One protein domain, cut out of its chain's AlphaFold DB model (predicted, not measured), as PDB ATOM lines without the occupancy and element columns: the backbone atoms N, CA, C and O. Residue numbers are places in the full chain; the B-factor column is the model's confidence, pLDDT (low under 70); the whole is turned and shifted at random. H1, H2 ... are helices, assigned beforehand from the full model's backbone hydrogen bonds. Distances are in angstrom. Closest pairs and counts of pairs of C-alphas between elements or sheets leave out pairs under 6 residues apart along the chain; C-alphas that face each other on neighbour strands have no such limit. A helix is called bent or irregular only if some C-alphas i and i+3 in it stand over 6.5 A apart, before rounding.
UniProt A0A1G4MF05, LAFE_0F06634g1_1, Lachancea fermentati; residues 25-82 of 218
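This is residues 25 to 82 of the 218 residues of the protein "LAFE_0F06634g1_1" of Lachancea fermentati (UniProt A0A1G4MF05). After a short unnamed stretch, residues 25 to 30, one long helix, H1, makes the longest axis of the domain. At its far end the backbone folds back in a lopsided hairpin with the short, irregular H2, and a loop then leads to the very short H3, which packs on neither helix. The printed part has 58 residues with three named helices, in the order H1, H2, H3, and no named strand; the class is all helix. It is extended, with a radius of gyration of the C-alphas of 17.7 A and spans of 55 by 22 by 12 A.

H1, residues 31 to 61, and H2, residues 63 to 69, touch and form a helical hairpin across a tight link of one residue. They run opposite ways at a steep tilt of 43 degrees. Their closest C-alphas are those of Cys 58 and Gly 65, 6.4 A apart, and H1 touches H2 with residues 54 to 58 alone. H3, residues 79 to 82, is apart from H1 and from H2. Every O i to N i+4 pair is within hydrogen-bond range in H1; in H2 it is 1 of 3, beside 1 of 4 O i to N i+3 pairs, and H3 is too short for an O i to N i+4 pair.

H1 begins at C-alpha 31 (-32.612, -21.156, 7.599) and ends at C-alpha 61 (-27.763, -47.310, -29.130), a length of 45.3 A. H2 measures 11.0 A and is irregular, with C-alphas 64 and 67 7.4 A apart. H3 measures 5.5 A and ends at C-alpha 82 (-23.579, -59.406, -25.900).

The C-alphas farthest apart are those of Asp 29 and Ala 81, 55.6 A. The printed part has no cut. The link from H2 to H3, nine residues, is short, and residues 71 to 77 stand free. Mean pLDDT of the printed part is 71.0, with residues 25 to 29, 57 to 58 and 61 to 82 under 70.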
ATOM      1  N   ASP A  25     -38.790 -15.227  -2.482       57.84
ATOM      2  CA  ASP A  25     -38.208 -14.210  -1.592       57.84
ATOM      3  C   ASP A  25     -38.479 -14.495  -0.106       57.84
ATOM      4  O   ASP A  25     -37.593 -14.369   0.734       57.84
ATOM      5  N   THR A  26     -39.675 -14.977   0.245       57.75
ATOM      6  CA  THR A  26     -40.030 -15.342   1.630       57.75
ATOM      7  C   THR A  26     -39.310 -16.615   2.102       57.75
ATOM      8  O   THR A  26     -39.180 -16.863   3.303       57.75
ATOM      9  N   CYS A  27     -38.803 -17.422   1.166       61.91
ATOM     10  CA  CYS A  27     -37.980 -18.594   1.446       61.91
ATOM     11  C   CYS A  27     -36.538 -18.239   1.853       61.91
ATOM     12  O   CYS A  27     -35.850 -19.055   2.467       61.91
ATOM     13  N   MET A  28     -36.051 -17.034   1.558       61.91
ATOM     14  CA  MET A  28     -34.665 -16.683   1.872       61.91
ATOM     15  C   MET A  28     -34.455 -16.282   3.342       61.91
ATOM     16  O   MET A  28     -33.347 -16.428   3.857       61.91
ATOM     17  N   ASP A  29     -35.517 -15.864   4.039       68.88
ATOM     18  CA  ASP A  29     -35.450 -15.390   5.432       68.88
ATOM     19  C   ASP A  29     -35.304 -16.517   6.468       68.88
ATOM     20  O   ASP A  29     -34.798 -16.313   7.572       68.88
ATOM     21  N   ASN A  30     -35.711 -17.743   6.125       73.25
ATOM     22  CA  ASN A  30     -35.688 -18.875   7.049       73.25
ATOM     23  C   ASN A  30     -34.553 -19.852   6.721       73.25
ATOM     24  O   ASN A  30     -34.470 -20.384   5.611       73.25
ATOM     25  N   LYS A  31     -33.732 -20.193   7.730       80.75
ATOM     26  CA  LYS A  31     -32.612 -21.156   7.599       80.75
ATOM     27  C   LYS A  31     -33.044 -22.487   6.971       80.75
ATOM     28  O   LYS A  31     -32.316 -23.052   6.161       80.75
ATOM     29  N   VAL A  32     -34.243 -22.962   7.309       78.31
ATOM     30  CA  VAL A  32     -34.817 -24.213   6.788       78.31
ATOM     31  C   VAL A  32     -35.100 -24.122   5.286       78.31
ATOM     32  O   VAL A  32     -34.803 -25.052   4.540       78.31
ATOM     33  N   CYS A  33     -35.626 -22.992   4.821       76.94
ATOM     34  CA  CYS A  33     -36.032 -22.846   3.430       76.94
ATOM     35  C   CYS A  33     -34.823 -22.616   2.502       76.94
ATOM     36  O   CYS A  33     -34.764 -23.187   1.413       76.94
ATOM     37  N   LYS A  34     -33.763 -21.964   3.004       82.25
ATOM     38  CA  LYS A  34     -32.446 -21.918   2.343       82.25
ATOM     39  C   LYS A  34     -31.865 -23.313   2.073       82.25
ATOM     40  O   LYS A  34     -31.339 -23.558   0.988       82.25
ATOM     41  N   ILE A  35     -31.970 -24.231   3.036       88.19
ATOM     42  CA  ILE A  35     -31.474 -25.610   2.887       88.19
ATOM     43  C   ILE A  35     -32.271 -26.345   1.805       88.19
ATOM     44  O   ILE A  35     -31.679 -26.945   0.910       88.19
ATOM     45  N   ILE A  36     -33.602 -26.254   1.845       86.50
ATOM     46  CA  ILE A  36     -34.475 -26.921   0.867       86.50
ATOM     47  C   ILE A  36     -34.206 -26.401  -0.554       86.50
ATOM     48  O   ILE A  36     -34.141 -27.201  -1.486       86.50
ATOM     49  N   ALA A  37     -33.982 -25.094  -0.724       84.12
ATOM     50  CA  ALA A  37     -33.673 -24.499  -2.023       84.12
ATOM     51  C   ALA A  37     -32.357 -25.030  -2.619       84.12
ATOM     52  O   ALA A  37     -32.327 -25.451  -3.777       84.12
ATOM     53  N   ILE A  38     -31.281 -25.068  -1.824       87.94
ATOM     54  CA  ILE A  38     -29.977 -25.584  -2.271       87.94
ATOM     55  C   ILE A  38     -30.088 -27.070  -2.627       87.94
ATOM     56  O   ILE A  38     -29.646 -27.483  -3.700       87.94
ATOM     57  N   VAL A  39     -30.727 -27.870  -1.769       93.00
ATOM     58  CA  VAL A  39     -30.919 -29.309  -2.011       93.00
ATOM     59  C   VAL A  39     -31.763 -29.545  -3.266       93.00
ATOM     60  O   VAL A  39     -31.429 -30.415  -4.068       93.00
ATOM     61  N   GLY A  40     -32.807 -28.745  -3.487       90.38
ATOM     62  CA  GLY A  40     -33.652 -28.830  -4.677       90.38
ATOM     63  C   GLY A  40     -32.876 -28.600  -5.974       90.38
ATOM     64  O   GLY A  40     -33.018 -29.379  -6.916       90.38
ATOM     65  N   ILE A  41     -32.004 -27.589  -6.011       89.50
ATOM     66  CA  ILE A  41     -31.155 -27.310  -7.181       89.50
ATOM     67  C   ILE A  41     -30.171 -28.461  -7.419       89.50
ATOM     68  O   ILE A  41     -30.032 -28.923  -8.551       89.50
ATOM     69  N   VAL A  42     -29.525 -28.971  -6.365       95.31
ATOM     70  CA  VAL A  42     -28.581 -30.094  -6.481       95.31
ATOM     71  C   VAL A  42     -29.279 -31.342  -7.026       95.31
ATOM     72  O   VAL A  42     -28.782 -31.963  -7.966       95.31
ATOM     73  N   LEU A  43     -30.463 -31.681  -6.506       92.75
ATOM     74  CA  LEU A  43     -31.253 -32.806  -7.010       92.75
ATOM     75  C   LEU A  43     -31.694 -32.592  -8.463       92.75
ATOM     76  O   LEU A  43     -31.616 -33.525  -9.261       92.75
ATOM     77  N   ALA A  44     -32.088 -31.373  -8.838       89.94
ATOM     78  CA  ALA A  44     -32.452 -31.048 -10.214       89.94
ATOM     79  C   ALA A  44     -31.271 -31.225 -11.184       89.94
ATOM     80  O   ALA A  44     -31.458 -31.756 -12.277       89.94
ATOM     81  N   VAL A  45     -30.050 -30.852 -10.785       95.19
ATOM     82  CA  VAL A  45     -28.837 -31.050 -11.598       95.19
ATOM     83  C   VAL A  45     -28.495 -32.534 -11.732       95.19
ATOM     84  O   VAL A  45     -28.207 -32.989 -12.838       95.19
ATOM     85  N   ILE A  46     -28.574 -33.310 -10.644       93.38
ATOM     86  CA  ILE A  46     -28.333 -34.763 -10.681       93.38
ATOM     87  C   ILE A  46     -29.312 -35.438 -11.647       93.38
ATOM     88  O   ILE A  46     -28.893 -36.206 -12.513       93.38
ATOM     89  N   VAL A  47     -30.603 -35.111 -11.539       92.69
ATOM     90  CA  VAL A  47     -31.651 -35.636 -12.425       92.69
ATOM     91  C   VAL A  47     -31.456 -35.147 -13.863       92.69
ATOM     92  O   VAL A  47     -31.596 -35.931 -14.798       92.69
ATOM     93  N   GLY A  48     -31.073 -33.884 -14.060       92.06
ATOM     94  CA  GLY A  48     -30.793 -33.312 -15.377       92.06
ATOM     95  C   GLY A  48     -29.653 -34.033 -16.095       92.06
ATOM     96  O   GLY A  48     -29.819 -34.461 -17.236       92.06
ATOM     97  N   ILE A  49     -28.525 -34.253 -15.414       90.81
ATOM     98  CA  ILE A  49     -27.395 -35.027 -15.949       90.81
ATOM     99  C   ILE A  49     -27.820 -36.473 -16.237       90.81
ATOM    100  O   ILE A  49     -27.428 -37.032 -17.262       90.81
ATOM    101  N   TRP A  50     -28.665 -37.066 -15.390       88.06
ATOM    102  CA  TRP A  50     -29.240 -38.396 -15.614       88.06
ATOM    103  C   TRP A  50     -30.066 -38.469 -16.897       88.06
ATOM    104  O   TRP A  50     -29.872 -39.376 -17.707       88.06
ATOM    105  N   ILE A  51     -30.963 -37.505 -17.111       87.25
ATOM    106  CA  ILE A  51     -31.821 -37.447 -18.297       87.25
ATOM    107  C   ILE A  51     -30.980 -37.196 -19.547       87.25
ATOM    108  O   ILE A  51     -31.141 -37.912 -20.530       87.25
ATOM    109  N   VAL A  52     -30.053 -36.235 -19.516       88.19
ATOM    110  CA  VAL A  52     -29.182 -35.920 -20.662       88.19
ATOM    111  C   VAL A  52     -28.278 -37.105 -21.003       88.19
ATOM    112  O   VAL A  52     -28.172 -37.482 -22.170       88.19
ATOM    113  N   GLY A  53     -27.680 -37.748 -19.999       81.25
ATOM    114  CA  GLY A  53     -26.882 -38.959 -20.186       81.25
ATOM    115  C   GLY A  53     -27.703 -40.127 -20.740       81.25
ATOM    116  O   GLY A  53     -27.218 -40.874 -21.594       81.25
ATOM    117  N   SER A  54     -28.961 -40.254 -20.310       75.25
ATOM    118  CA  SER A  54     -29.893 -41.261 -20.825       75.25
ATOM    119  C   SER A  54     -30.289 -40.969 -22.270       75.25
ATOM    120  O   SER A  54     -30.199 -41.857 -23.110       75.25
ATOM    121  N   LEU A  55     -30.639 -39.722 -22.596       78.31
ATOM    122  CA  LEU A  55     -30.989 -39.292 -23.952       78.31
ATOM    123  C   LEU A  55     -29.835 -39.514 -24.932       78.31
ATOM    124  O   LEU A  55     -30.045 -40.095 -25.993       78.31
ATOM    125  N   LEU A  56     -28.611 -39.128 -24.564       80.31
ATOM    126  CA  LEU A  56     -27.428 -39.318 -25.410       80.31
ATOM    127  C   LEU A  56     -27.159 -40.795 -25.717       80.31
ATOM    128  O   LEU A  56     -26.841 -41.141 -26.854       80.31
ATOM    129  N   ARG A  57     -27.311 -41.687 -24.735       69.50
ATOM    130  CA  ARG A  57     -27.159 -43.131 -24.967       69.50
ATOM    131  C   ARG A  57     -28.340 -43.730 -25.734       69.50
ATOM    132  O   ARG A  57     -28.109 -44.572 -26.594       69.50
ATOM    133  N   CYS A  58     -29.570 -43.270 -25.498       68.94
ATOM    134  CA  CYS A  58     -30.738 -43.660 -26.296       68.94
ATOM    135  C   CYS A  58     -30.582 -43.264 -27.771       68.94
ATOM    136  O   CYS A  58     -30.984 -44.024 -28.646       68.94
ATOM    137  N   PHE A  59     -29.967 -42.115 -28.069       74.38
ATOM    138  CA  PHE A  59     -29.672 -41.726 -29.451       74.38
ATOM    139  C   PHE A  59     -28.537 -42.542 -30.076       74.38
ATOM    140  O   PHE A  59     -28.558 -42.767 -31.283       74.38
ATOM    141  N   LYS A  60     -27.562 -43.000 -29.280       70.56
ATOM    142  CA  LYS A  60     -26.408 -43.760 -29.783       70.56
ATOM    143  C   LYS A  60     -26.706 -45.247 -30.011       70.56
ATOM    144  O   LYS A  60     -26.218 -45.805 -30.987       70.56
ATOM    145  N   ASP A  61     -27.486 -45.864 -29.121       63.19
ATOM    146  CA  ASP A  61     -27.763 -47.310 -29.130       63.19
ATOM    147  C   ASP A  61     -29.216 -47.639 -29.565       63.19
ATOM    148  O   ASP A  61     -29.550 -48.798 -29.802       63.19
ATOM    149  N   GLY A  62     -30.085 -46.631 -29.727       62.94
ATOM    150  CA  GLY A  62     -31.493 -46.795 -30.100       62.94
ATOM    151  C   GLY A  62     -32.413 -47.199 -28.934       62.94
ATOM    152  O   GLY A  62     -32.008 -47.294 -27.774       62.94
ATOM    153  N   ALA A  63     -33.694 -47.450 -29.236       58.00
ATOM    154  CA  ALA A  63     -34.729 -47.796 -28.246       58.00
ATOM    155  C   ALA A  63     -34.534 -49.171 -27.566       58.00
ATOM    156  O   ALA A  63     -35.285 -49.527 -26.658       58.00
ATOM    157  N   THR A  64     -33.527 -49.945 -27.972       60.44
ATOM    158  CA  THR A  64     -33.192 -51.254 -27.391       60.44
ATOM    159  C   THR A  64     -32.478 -51.142 -26.043       60.44
ATOM    160  O   THR A  64     -32.454 -52.112 -25.293       60.44
ATOM    161  N   GLY A  65     -31.945 -49.965 -25.689       54.72
ATOM    162  CA  GLY A  65     -31.217 -49.772 -24.436       54.72
ATOM    163  C   GLY A  65     -32.089 -49.524 -23.200       54.72
ATOM    164  O   GLY A  65     -31.579 -49.667 -22.093       54.72
ATOM    165  N   ILE A  66     -33.378 -49.170 -23.347       57.12
ATOM    166  CA  ILE A  66     -34.239 -48.602 -22.274       57.12
ATOM    167  C   ILE A  66     -34.301 -49.498 -21.018       57.12
ATOM    168  O   ILE A  66     -34.371 -49.000 -19.893       57.12
ATOM    169  N   THR A  67     -34.198 -50.818 -21.187       57.56
ATOM    170  CA  THR A  67     -34.213 -51.805 -20.096       57.56
ATOM    171  C   THR A  67     -32.884 -51.925 -19.338       57.56
ATOM    172  O   THR A  67     -32.895 -52.302 -18.166       57.56
ATOM    173  N   GLU A  68     -31.746 -51.555 -19.934       57.53
ATOM    174  CA  GLU A  68     -30.444 -51.523 -19.248       57.53
ATOM    175  C   GLU A  68     -30.236 -50.238 -18.422       57.53
ATOM    176  O   GLU A  68     -29.426 -50.230 -17.495       57.53
ATOM    177  N   PHE A  69     -30.985 -49.160 -18.695       53.88
ATOM    178  CA  PHE A  69     -30.829 -47.867 -18.006       53.88
ATOM    179  C   PHE A  69     -31.358 -47.857 -16.570       53.88
ATOM    180  O   PHE A  69     -30.713 -47.287 -15.692       53.88
ATOM    181  N   PHE A  70     -32.489 -48.516 -16.297       56.44
ATOM    182  CA  PHE A  70     -33.026 -48.621 -14.931       56.44
ATOM    183  C   PHE A  70     -32.234 -49.596 -14.039       56.44
ATOM    184  O   PHE A  70     -32.374 -49.559 -12.821       56.44
ATOM    185  N   CYS A  71     -31.362 -50.425 -14.621       54.16
ATOM    186  CA  CYS A  71     -30.467 -51.345 -13.910       54.16
ATOM    187  C   CYS A  71     -28.998 -50.961 -14.165       54.16
ATOM    188  O   CYS A  71     -28.160 -51.826 -14.430       54.16
ATOM    189  N   TRP A  72     -28.650 -49.668 -14.083       53.81
ATOM    190  CA  TRP A  72     -27.252 -49.220 -14.204       53.81
ATOM    191  C   TRP A  72     -26.324 -49.933 -13.198       53.81
ATOM    192  O   TRP A  72     -25.176 -50.230 -13.519       53.81
ATOM    193  N   CYS A  73     -26.830 -50.318 -12.019       48.31
ATOM    194  CA  CYS A  73     -26.082 -51.121 -11.042       48.31
ATOM    195  C   CYS A  73     -25.959 -52.620 -11.390       48.31
ATOM    196  O   CYS A  73     -25.174 -53.323 -10.764       48.31
ATOM    197  N   CYS A  74     -26.683 -53.130 -12.388       52.19
ATOM    198  CA  CYS A  74     -26.710 -54.556 -12.749       52.19
ATOM    199  C   CYS A  74     -25.945 -54.859 -14.051       52.19
ATOM    200  O   CYS A  74     -25.719 -56.021 -14.392       52.19
ATOM    201  N   GLY A  75     -25.574 -53.820 -14.808       49.81
ATOM    202  CA  GLY A  75     -25.018 -53.929 -16.160       49.81
ATOM    203  C   GLY A  75     -23.509 -54.180 -16.249       49.81
ATOM    204  O   GLY A  75     -23.028 -54.519 -17.329       49.81
ATOM    205  N   SER A  76     -22.757 -54.082 -15.144       47.62
ATOM    206  CA  SER A  76     -21.293 -54.280 -15.171       47.62
ATOM    207  C   SER A  76     -20.876 -55.714 -15.563       47.62
ATOM    208  O   SER A  76     -19.749 -55.945 -15.988       47.62
ATOM    209  N   GLY A  77     -21.798 -56.686 -15.501       50.44
ATOM    210  CA  GLY A  77     -21.540 -58.079 -15.885       50.44
ATOM    211  C   GLY A  77     -22.067 -58.515 -17.259       50.44
ATOM    212  O   GLY A  77     -21.661 -59.566 -17.743       50.44
ATOM    213  N   ARG A  78     -22.971 -57.761 -17.907       51.56
ATOM    214  CA  ARG A  78     -23.699 -58.266 -19.098       51.56
ATOM    215  C   ARG A  78     -23.187 -57.758 -20.441       51.56
ATOM    216  O   ARG A  78     -23.413 -58.426 -21.444       51.56
ATOM    217  N   LYS A  79     -22.410 -56.671 -20.486       50.84
ATOM    218  CA  LYS A  79     -21.809 -56.214 -21.755       50.84
ATOM    219  C   LYS A  79     -20.720 -57.149 -22.295       50.84
ATOM    220  O   LYS A  79     -20.455 -57.125 -23.489       50.84
ATOM    221  N   ARG A  80     -20.170 -58.045 -21.464       51.03
ATOM    222  CA  ARG A  80     -19.344 -59.169 -21.946       51.03
ATOM    223  C   ARG A  80     -20.168 -60.281 -22.607       51.03
ATOM    224  O   ARG A  80     -19.631 -61.009 -23.423       51.03
ATOM    225  N   ALA A  81     -21.467 -60.392 -22.314       51.19
ATOM    226  CA  ALA A  81     -22.315 -61.445 -22.874       51.19
ATOM    227  C   ALA A  81     -22.874 -61.098 -24.264       51.19
ATOM    228  O   ALA A  81     -23.111 -62.001 -25.060       51.19
ATOM    229  N   ALA A  82     -23.069 -59.814 -24.587       49.66
ATOM    230  CA  ALA A  82     -23.579 -59.406 -25.900       49.66
ATOM    231  C   ALA A  82     -22.513 -59.478 -27.010       49.66
ATOM    232  O   ALA A  82     -22.857 -59.747 -28.157       49.66
TER     233      ALA A  82